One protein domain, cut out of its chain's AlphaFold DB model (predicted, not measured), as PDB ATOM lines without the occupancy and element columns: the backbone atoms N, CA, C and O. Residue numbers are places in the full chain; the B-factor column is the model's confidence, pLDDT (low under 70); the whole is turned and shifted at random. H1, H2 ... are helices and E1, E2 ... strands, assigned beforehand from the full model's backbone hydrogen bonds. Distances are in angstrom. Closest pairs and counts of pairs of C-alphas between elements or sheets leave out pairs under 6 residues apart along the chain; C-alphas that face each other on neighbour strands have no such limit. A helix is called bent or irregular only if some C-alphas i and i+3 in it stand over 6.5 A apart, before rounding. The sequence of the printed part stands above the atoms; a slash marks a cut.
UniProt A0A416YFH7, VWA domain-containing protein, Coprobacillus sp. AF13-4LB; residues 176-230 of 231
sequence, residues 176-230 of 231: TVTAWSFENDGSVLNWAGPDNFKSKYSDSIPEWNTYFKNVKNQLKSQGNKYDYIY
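Overview. This is residues 176 to 230 of the 231 residues of the protein "VWA domain-containing protein" of Coprobacillus sp. AF13-4LB (UniProt A0A416YFH7). The domain is a loose, open ring with a two-stranded hairpin at one end: H1, the link after it, the free-standing helix H2 and the small strand pair E1 and E4 go round a hollow middle, and the hairpin E2 and E3 reaches away from H2. The ring closes where E1, at the start of the printed part, pairs with E4, near its end. The printed part has 55 residues with two named helices and four named strands, in the order E1, E2, E3, H1, H2, E4; both two-stranded sheets, E2 - E3 and E1 - E4, are antiparallel, and the class is mixed, helices and strands. The whole is loose, with a radius of gyration of the C-alphas of 13.1 A, and elongated, spanning 40 by 24 by 16 A.

Arrangement. E2, residues 180 to 184, and E3, residues 187 to 191, form an antiparallel hairpin, with 144 degrees between their directions. N 182 and O 189 are 3.0 A apart and N 184 and O 187 2.9 A, both within hydrogen-bond range. E1, residues 176 to 178, runs on into E2 across a break of 1 residue, at 79 degrees. E4, residues 227 to 229, is the antiparallel neighbour of E1, at 134 degrees, with N 177 and O 228 within hydrogen-bond range at 2.9 A. E3 and E4 are only just apart, their closest C-alphas at 8.0 A. H1, residues 196 to 201, comes nearest to E2 at the C-alphas of Trp 180 and Asn 196, 7.0 A apart. The closest C-alphas of E1 and H1, those of Thr 178 and Asn 196, are 7.5 A apart. H2, residues 208 to 222, is apart from H1 and from E1, E2 and E3. H2 is irregular: C-alphas 213 and 216 are 7.4 A apart. In H1 every O i to N i+4 pair is within hydrogen-bond range; in H2, 9 of 11 are.

Along the chain. E2 is 12.4 A long from first to last C-alpha and E3 12.6 A. H2 measures 18.7 A, from C-alpha 208 at (143.335, 298.044, 141.049) to C-alpha 222 at (151.809, 308.167, 154.325). H1 is 8.6 A long, E1 6.9 A and E4 7.0 A. E1 begins with C-alpha 176 at (151.370, 297.368, 163.929), and E4 ends with C-alpha 229 at (150.909, 299.533, 168.414).

Size, cuts and confidence. The two C-alphas farthest apart, those of Asp 185 and Asn 209, are 41.1 A apart, while the first and last printed C-alphas, 176 and 230, are 5.9 A apart. Residues 206 to 223, of which 208 to 222 belong to H2, stand free; without them the body spans 32 by 22 by 16 A. The printed part has no cut and no long link; the link from H1 to H2 is short and the others are tight. The mean pLDDT of the printed part is 77.4, and it is under 70 at residues 179 to 182, 189 to 194, 198 to 202 and 230.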
ATOM      1  N   THR A 176     152.093 296.097 163.971       83.88
ATOM      2  CA  THR A 176     151.370 297.368 163.929       83.88
ATOM      3  C   THR A 176     150.014 297.159 163.287       83.88
ATOM      4  O   THR A 176     149.823 296.238 162.495       83.88
ATOM      5  N   VAL A 177     149.063 298.018 163.616       80.44
ATOM      6  CA  VAL A 177     147.732 298.018 163.015       80.44
ATOM      7  C   VAL A 177     147.471 299.338 162.327       80.44
ATOM      8  O   VAL A 177     147.789 300.400 162.860       80.44
ATOM      9  N   THR A 178     146.847 299.267 161.155       73.06
ATOM     10  CA  THR A 178     146.249 300.449 160.543       73.06
ATOM     11  C   THR A 178     144.864 300.627 161.147       73.06
ATOM     12  O   THR A 178     143.932 299.906 160.788       73.06
ATOM     13  N   ALA A 179     144.745 301.558 162.091       69.88
ATOM     14  CA  ALA A 179     143.493 301.893 162.760       69.88
ATOM     15  C   ALA A 179     143.064 303.317 162.403       69.88
ATOM     16  O   ALA A 179     143.907 304.188 162.171       69.88
ATOM     17  N   TRP A 180     141.753 303.568 162.385       65.31
ATOM     18  CA  TRP A 180     141.265 304.939 162.456       65.31
ATOM     19  C   TRP A 180     141.097 305.333 163.920       65.31
ATOM     20  O   TRP A 180     140.440 304.629 164.689       65.31
ATOM     21  N   SER A 181     141.703 306.456 164.290       65.12
ATOM     22  CA  SER A 181     141.459 307.106 165.568       65.12
ATOM     23  C   SER A 181     140.155 307.896 165.523       65.12
ATOM     24  O   SER A 181     139.950 308.684 164.598       65.12
ATOM     25  N   PHE A 182     139.314 307.750 166.541       68.62
ATOM     26  CA  PHE A 182     138.193 308.653 166.789       68.62
ATOM     27  C   PHE A 182     138.215 309.118 168.241       68.62
ATOM     28  O   PHE A 182     138.602 308.368 169.138       68.62
ATOM     29  N   GLU A 183     137.824 310.367 168.477       75.25
ATOM     30  CA  GLU A 183     137.595 310.846 169.836       75.25
ATOM     31  C   GLU A 183     136.237 310.354 170.328       75.25
ATOM     32  O   GLU A 183     135.211 310.541 169.672       75.25
ATOM     33  N   ASN A 184     136.236 309.737 171.502       72.38
ATOM     34  CA  ASN A 184     135.037 309.420 172.255       72.38
ATOM     35  C   ASN A 184     135.259 309.853 173.706       72.38
ATOM     36  O   ASN A 184     136.198 309.389 174.347       72.38
ATOM     37  N   ASP A 185     134.420 310.767 174.194       79.62
ATOM     38  CA  ASP A 185     134.465 311.292 175.566       79.62
ATOM     39  C   ASP A 185     135.874 311.743 176.025       79.62
ATOM     40  O   ASP A 185     136.391 311.347 177.068       79.62
ATOM     41  N   GLY A 186     136.558 312.525 175.179       79.62
ATOM     42  CA  GLY A 186     137.901 313.060 175.458       79.62
ATOM     43  C   GLY A 186     139.050 312.048 175.355       79.62
ATOM     44  O   GLY A 186     140.200 312.406 175.602       79.62
ATOM     45  N   SER A 187     138.763 310.800 174.973       74.25
ATOM     46  CA  SER A 187     139.761 309.759 174.728       74.25
ATOM     47  C   SER A 187     139.882 309.454 173.239       74.25
ATOM     48  O   SER A 187     138.880 309.262 172.551       74.25
ATOM     49  N   VAL A 188     141.113 309.356 172.738       72.44
ATOM     50  CA  VAL A 188     141.377 308.866 171.381       72.44
ATOM     51  C   VAL A 188     141.342 307.339 171.402       72.44
ATOM     52  O   VAL A 188     142.231 306.701 171.965       72.44
ATOM     53  N   LEU A 189     140.309 306.754 170.798       69.12
ATOM     54  CA  LEU A 189     140.165 305.310 170.643       69.12
ATOM     55  C   LEU A 189     140.664 304.881 169.264       69.12
ATOM     56  O   LEU A 189     140.369 305.528 168.261       69.12
ATOM     57  N   ASN A 190     141.394 303.768 169.220       67.81
ATOM     58  CA  ASN A 190     141.884 303.158 167.988       67.81
ATOM     59  C   ASN A 190     141.254 301.774 167.854       67.81
ATOM     60  O   ASN A 190     141.436 300.933 168.734       67.81
ATOM     61  N   TRP A 191     140.536 301.527 166.758       67.38
ATOM     62  CA  TRP A 191     139.998 300.199 166.472       67.38
ATOM     63  C   TRP A 191     140.766 299.535 165.330       67.38
ATOM     64  O   TRP A 191     140.801 300.023 164.198       67.38
ATOM     65  N   ALA A 192     141.405 298.412 165.647       69.50
ATOM     66  CA  ALA A 192     142.012 297.531 164.667       69.50
ATOM     67  C   ALA A 192     141.015 296.437 164.289       69.50
ATOM     68  O   ALA A 192     140.610 295.644 165.138       69.50
ATOM     69  N   GLY A 193     140.626 296.399 163.020       69.06
ATOM     70  CA  GLY A 193     139.704 295.392 162.524       69.06
ATOM     71  C   GLY A 193     139.613 295.378 161.000       69.06
ATOM     72  O   GLY A 193     140.086 296.309 160.338       69.06
ATOM     73  N   PRO A 194     138.995 294.328 160.434       66.94
ATOM     74  CA  PRO A 194     138.799 294.186 158.990       66.94
ATOM     75  C   PRO A 194     137.982 295.332 158.374       66.94
ATOM     76  O   PRO A 194     138.154 295.664 157.201       66.94
ATOM     77  N   ASP A 195     137.152 295.999 159.175       71.19
ATOM     78  CA  ASP A 195     136.260 297.074 158.730       71.19
ATOM     79  C   ASP A 195     136.994 298.384 158.376       71.19
ATOM     80  O   ASP A 195     136.411 299.302 157.788       71.19
ATOM     81  N   ASN A 196     138.304 298.473 158.650       70.00
ATOM     82  CA  ASN A 196     139.109 299.664 158.369       70.00
ATOM     83  C   ASN A 196     139.253 299.980 156.869       70.00
ATOM     84  O   ASN A 196     139.543 301.126 156.508       70.00
ATOM     85  N   PHE A 197     139.004 299.016 155.976       70.00
ATOM     86  CA  PHE A 197     138.977 299.289 154.537       70.00
ATOM     87  C   PHE A 197     137.866 300.283 154.173       70.00
ATOM     88  O   PHE A 197     138.141 301.294 153.524       70.00
ATOM     89  N   LYS A 198     136.632 300.035 154.638       68.75
ATOM     90  CA  LYS A 198     135.472 300.901 154.372       68.75
ATOM     91  C   LYS A 198     135.671 302.291 154.962       68.75
ATOM     92  O   LYS A 198     135.308 303.291 154.358       68.75
ATOM     93  N   SER A 199     136.306 302.353 156.121       66.00
ATOM     94  CA  SER A 199     136.745 303.598 156.732       66.00
ATOM     95  C   SER A 199     137.662 304.406 155.799       66.00
ATOM     96  O   SER A 199     137.365 305.551 155.464       66.00
ATOM     97  N   LYS A 200     138.743 303.805 155.290       67.06
ATOM     98  CA  LYS A 200     139.722 304.519 154.453       67.06
ATOM     99  C   LYS A 200     139.218 304.842 153.040       67.06
ATOM    100  O   LYS A 200     139.574 305.889 152.502       67.06
ATOM    101  N   TYR A 201     138.441 303.948 152.430       67.50
ATOM    102  CA  TYR A 201     138.088 304.009 151.005       67.50
ATOM    103  C   TYR A 201     136.582 304.163 150.736       67.50
ATOM    104  O   TYR A 201     136.167 304.185 149.576       67.50
ATOM    105  N   SER A 202     135.750 304.323 151.773       69.50
ATOM    106  CA  SER A 202     134.284 304.261 151.663       69.50
ATOM    107  C   SER A 202     133.822 302.941 151.012       69.50
ATOM    108  O   SER A 202     134.540 301.944 151.037       69.50
ATOM    109  N   ASP A 203     132.634 302.922 150.405       72.69
ATOM    110  CA  ASP A 203     132.152 301.797 149.586       72.69
ATOM    111  C   ASP A 203     132.810 301.761 148.184       72.69
ATOM    112  O   ASP A 203     132.427 300.964 147.327       72.69
ATOM    113  N   SER A 204     133.798 302.628 147.919       75.38
ATOM    114  CA  SER A 204     134.461 302.697 146.617       75.38
ATOM    115  C   SER A 204     135.622 301.706 146.533       75.38
ATOM    116  O   SER A 204     136.635 301.828 147.221       75.38
ATOM    117  N   ILE A 205     135.475 300.703 145.666       75.25
ATOM    118  CA  ILE A 205     136.560 299.778 145.339       75.25
ATOM    119  C   ILE A 205     137.519 300.508 144.388       75.25
ATOM    120  O   ILE A 205     137.078 300.991 143.341       75.25
ATOM    121  N   PRO A 206     138.816 300.621 144.718       78.19
ATOM    122  CA  PRO A 206     139.763 301.283 143.841       78.19
ATOM    123  C   PRO A 206     139.952 300.487 142.547       78.19
ATOM    124  O   PRO A 206     140.022 299.259 142.551       78.19
ATOM    125  N   GLU A 207     140.131 301.201 141.437       88.94
ATOM    126  CA  GLU A 207     140.619 300.602 140.195       88.94
ATOM    127  C   GLU A 207     142.033 300.047 140.414       88.94
ATOM    128  O   GLU A 207     143.017 300.797 140.469       88.94
ATOM    129  N   TRP A 208     142.133 298.724 140.562       87.94
ATOM    130  CA  TRP A 208     143.335 298.044 141.049       87.94
ATOM    131  C   TRP A 208     144.581 298.348 140.222       87.94
ATOM    132  O   TRP A 208     145.644 298.613 140.778       87.94
ATOM    133  N   ASN A 209     144.457 298.398 138.895       91.50
ATOM    134  CA  ASN A 209     145.583 298.708 138.011       91.50
ATOM    135  C   ASN A 209     146.142 300.117 138.238       91.50
ATOM    136  O   ASN A 209     147.350 300.336 138.141       91.50
ATOM    137  N   THR A 210     145.275 301.081 138.535       90.00
ATOM    138  CA  THR A 210     145.680 302.457 138.839       90.00
ATOM    139  C   THR A 210     146.241 302.548 140.252       90.00
ATOM    140  O   THR A 210     147.277 303.179 140.463       90.00
ATOM    141  N   TYR A 211     145.601 301.871 141.208       86.94
ATOM    142  CA  TYR A 211     146.061 301.801 142.590       86.94
ATOM    143  C   TYR A 211     147.468 301.207 142.677       86.94
ATOM    144  O   TYR A 211     148.373 301.865 143.183       86.94
ATOM    145  N   PHE A 212     147.709 300.027 142.097       89.50
ATOM    146  CA  PHE A 212     149.011 299.356 142.164       89.50
ATOM    147  C   PHE A 212     150.146 300.140 141.493       89.50
ATOM    148  O   PHE A 212     151.290 300.046 141.935       89.50
ATOM    149  N   LYS A 213     149.856 300.974 140.486       93.56
ATOM    150  CA  LYS A 213     150.858 301.880 139.894       93.56
ATOM    151  C   LYS A 213     151.306 302.981 140.858       93.56
ATOM    152  O   LYS A 213     152.461 303.393 140.815       93.56
ATOM    153  N   ASN A 214     150.409 303.447 141.729       89.81
ATOM    154  CA  ASN A 214     150.634 304.614 142.585       89.81
ATOM    155  C   ASN A 214     150.855 304.278 144.066       89.81
ATOM    156  O   ASN A 214     151.394 305.110 144.800       89.81
ATOM    157  N   VAL A 215     150.491 303.069 144.510       87.31
ATOM    158  CA  VAL A 215     150.485 302.669 145.925       87.31
ATOM    159  C   VAL A 215     151.847 302.859 146.589       87.31
ATOM    160  O   VAL A 215     151.917 303.331 147.715       87.31
ATOM    161  N   LYS A 216     152.953 302.611 145.875       89.00
ATOM    162  CA  LYS A 216     154.309 302.827 146.403       89.00
ATOM    163  C   LYS A 216     154.547 304.281 146.826       89.00
ATOM    164  O   LYS A 216     155.111 304.530 147.889       89.00
ATOM    165  N   ASN A 217     154.120 305.240 146.005       91.62
ATOM    166  CA  ASN A 217     154.273 306.663 146.305       91.62
ATOM    167  C   ASN A 217     153.330 307.093 147.434       91.62
ATOM    168  O   ASN A 217     153.734 307.856 148.308       91.62
ATOM    169  N   GLN A 218     152.103 306.563 147.445       84.38
ATOM    170  CA  GLN A 218     151.127 306.815 148.508       84.38
ATOM    171  C   GLN A 218     151.626 306.301 149.862       84.38
ATOM    172  O   GLN A 218     151.627 307.060 150.825       84.38
ATOM    173  N   LEU A 219     152.134 305.065 149.925       83.62
ATOM    174  CA  LEU A 219     152.727 304.489 151.134       83.62
ATOM    175  C   LEU A 219     153.942 305.296 151.606       83.62
ATOM    176  O   LEU A 219     154.047 305.608 152.788       83.62
ATOM    177  N   LYS A 220     154.820 305.721 150.685       88.62
ATOM    178  CA  LYS A 220     155.977 306.565 151.025       88.62
ATOM    179  C   LYS A 220     155.564 307.921 151.609       88.62
ATOM    180  O   LYS A 220     156.216 308.404 152.526       88.62
ATOM    181  N   SER A 221     154.506 308.535 151.076       88.00
ATOM    182  CA  SER A 221     153.970 309.800 151.595       88.00
ATOM    183  C   SER A 221     153.216 309.626 152.914       88.00
ATOM    184  O   SER A 221     153.211 310.547 153.725       88.00
ATOM    185  N   GLN A 222     152.545 308.489 153.106       82.50
ATOM    186  CA  GLN A 222     151.809 308.167 154.325       82.50
ATOM    187  C   GLN A 222     152.770 307.916 155.495       82.50
ATOM    188  O   GLN A 222     152.503 308.365 156.612       82.50
ATOM    189  N   GLY A 223     153.875 307.208 155.236       84.44
ATOM    190  CA  GLY A 223     154.762 306.705 156.283       84.44
ATOM    191  C   GLY A 223     153.975 305.928 157.342       84.44
ATOM    192  O   GLY A 223     152.972 305.286 157.031       84.44
ATOM    193  N   ASN A 224     154.376 306.086 158.601       80.75
ATOM    194  CA  ASN A 224     153.780 305.387 159.745       80.75
ATOM    195  C   ASN A 224     152.656 306.199 160.414       80.75
ATOM    196  O   ASN A 224     152.302 305.949 161.561       80.75
ATOM    197  N   LYS A 225     152.112 307.222 159.738       79.19
ATOM    198  CA  LYS A 225     151.140 308.163 160.327       79.19
ATOM    199  C   LYS A 225     149.902 307.476 160.919       79.19
ATOM    200  O   LYS A 225     149.303 308.014 161.843       79.19
ATOM    201  N   TYR A 226     149.515 306.336 160.354       76.12
ATOM    202  CA  TYR A 226     148.334 305.570 160.755       76.12
ATOM    203  C   TYR A 226     148.695 304.193 161.322       76.12
ATOM    204  O   TYR A 226     147.818 303.339 161.420       76.12
ATOM    205  N   ASP A 227     149.967 303.977 161.661       79.44
ATOM    206  CA  ASP A 227     150.437 302.725 162.242       79.44
ATOM    207  C   ASP A 227     150.446 302.874 163.760       79.44
ATOM    208  O   ASP A 227     151.135 303.730 164.318       79.44
ATOM    209  N   TYR A 228     149.671 302.033 164.431       77.00
ATOM    210  CA  TYR A 228     149.547 302.036 165.883       77.00
ATOM    211  C   TYR A 228     150.053 300.713 166.446       77.00
ATOM    212  O   TYR A 228     149.950 299.669 165.799       77.00
ATOM    213  N   ILE A 229     150.583 300.751 167.667       76.69
ATOM    214  CA  ILE A 229     150.909 299.533 168.414       76.69
ATOM    215  C   ILE A 229     149.597 298.824 168.747       76.69
ATOM    216  O   ILE A 229     148.631 299.456 169.183       76.69
ATOM    217  N   TYR A 230     149.560 297.513 168.529       67.06
ATOM    218  CA  TYR A 230     148.426 296.702 168.946       67.06
ATOM    219  C   TYR A 230     148.475 296.436 170.459       67.06
ATOM    220  O   TYR A 230     149.518 296.029 170.969       67.06
TER     221      TYR A 230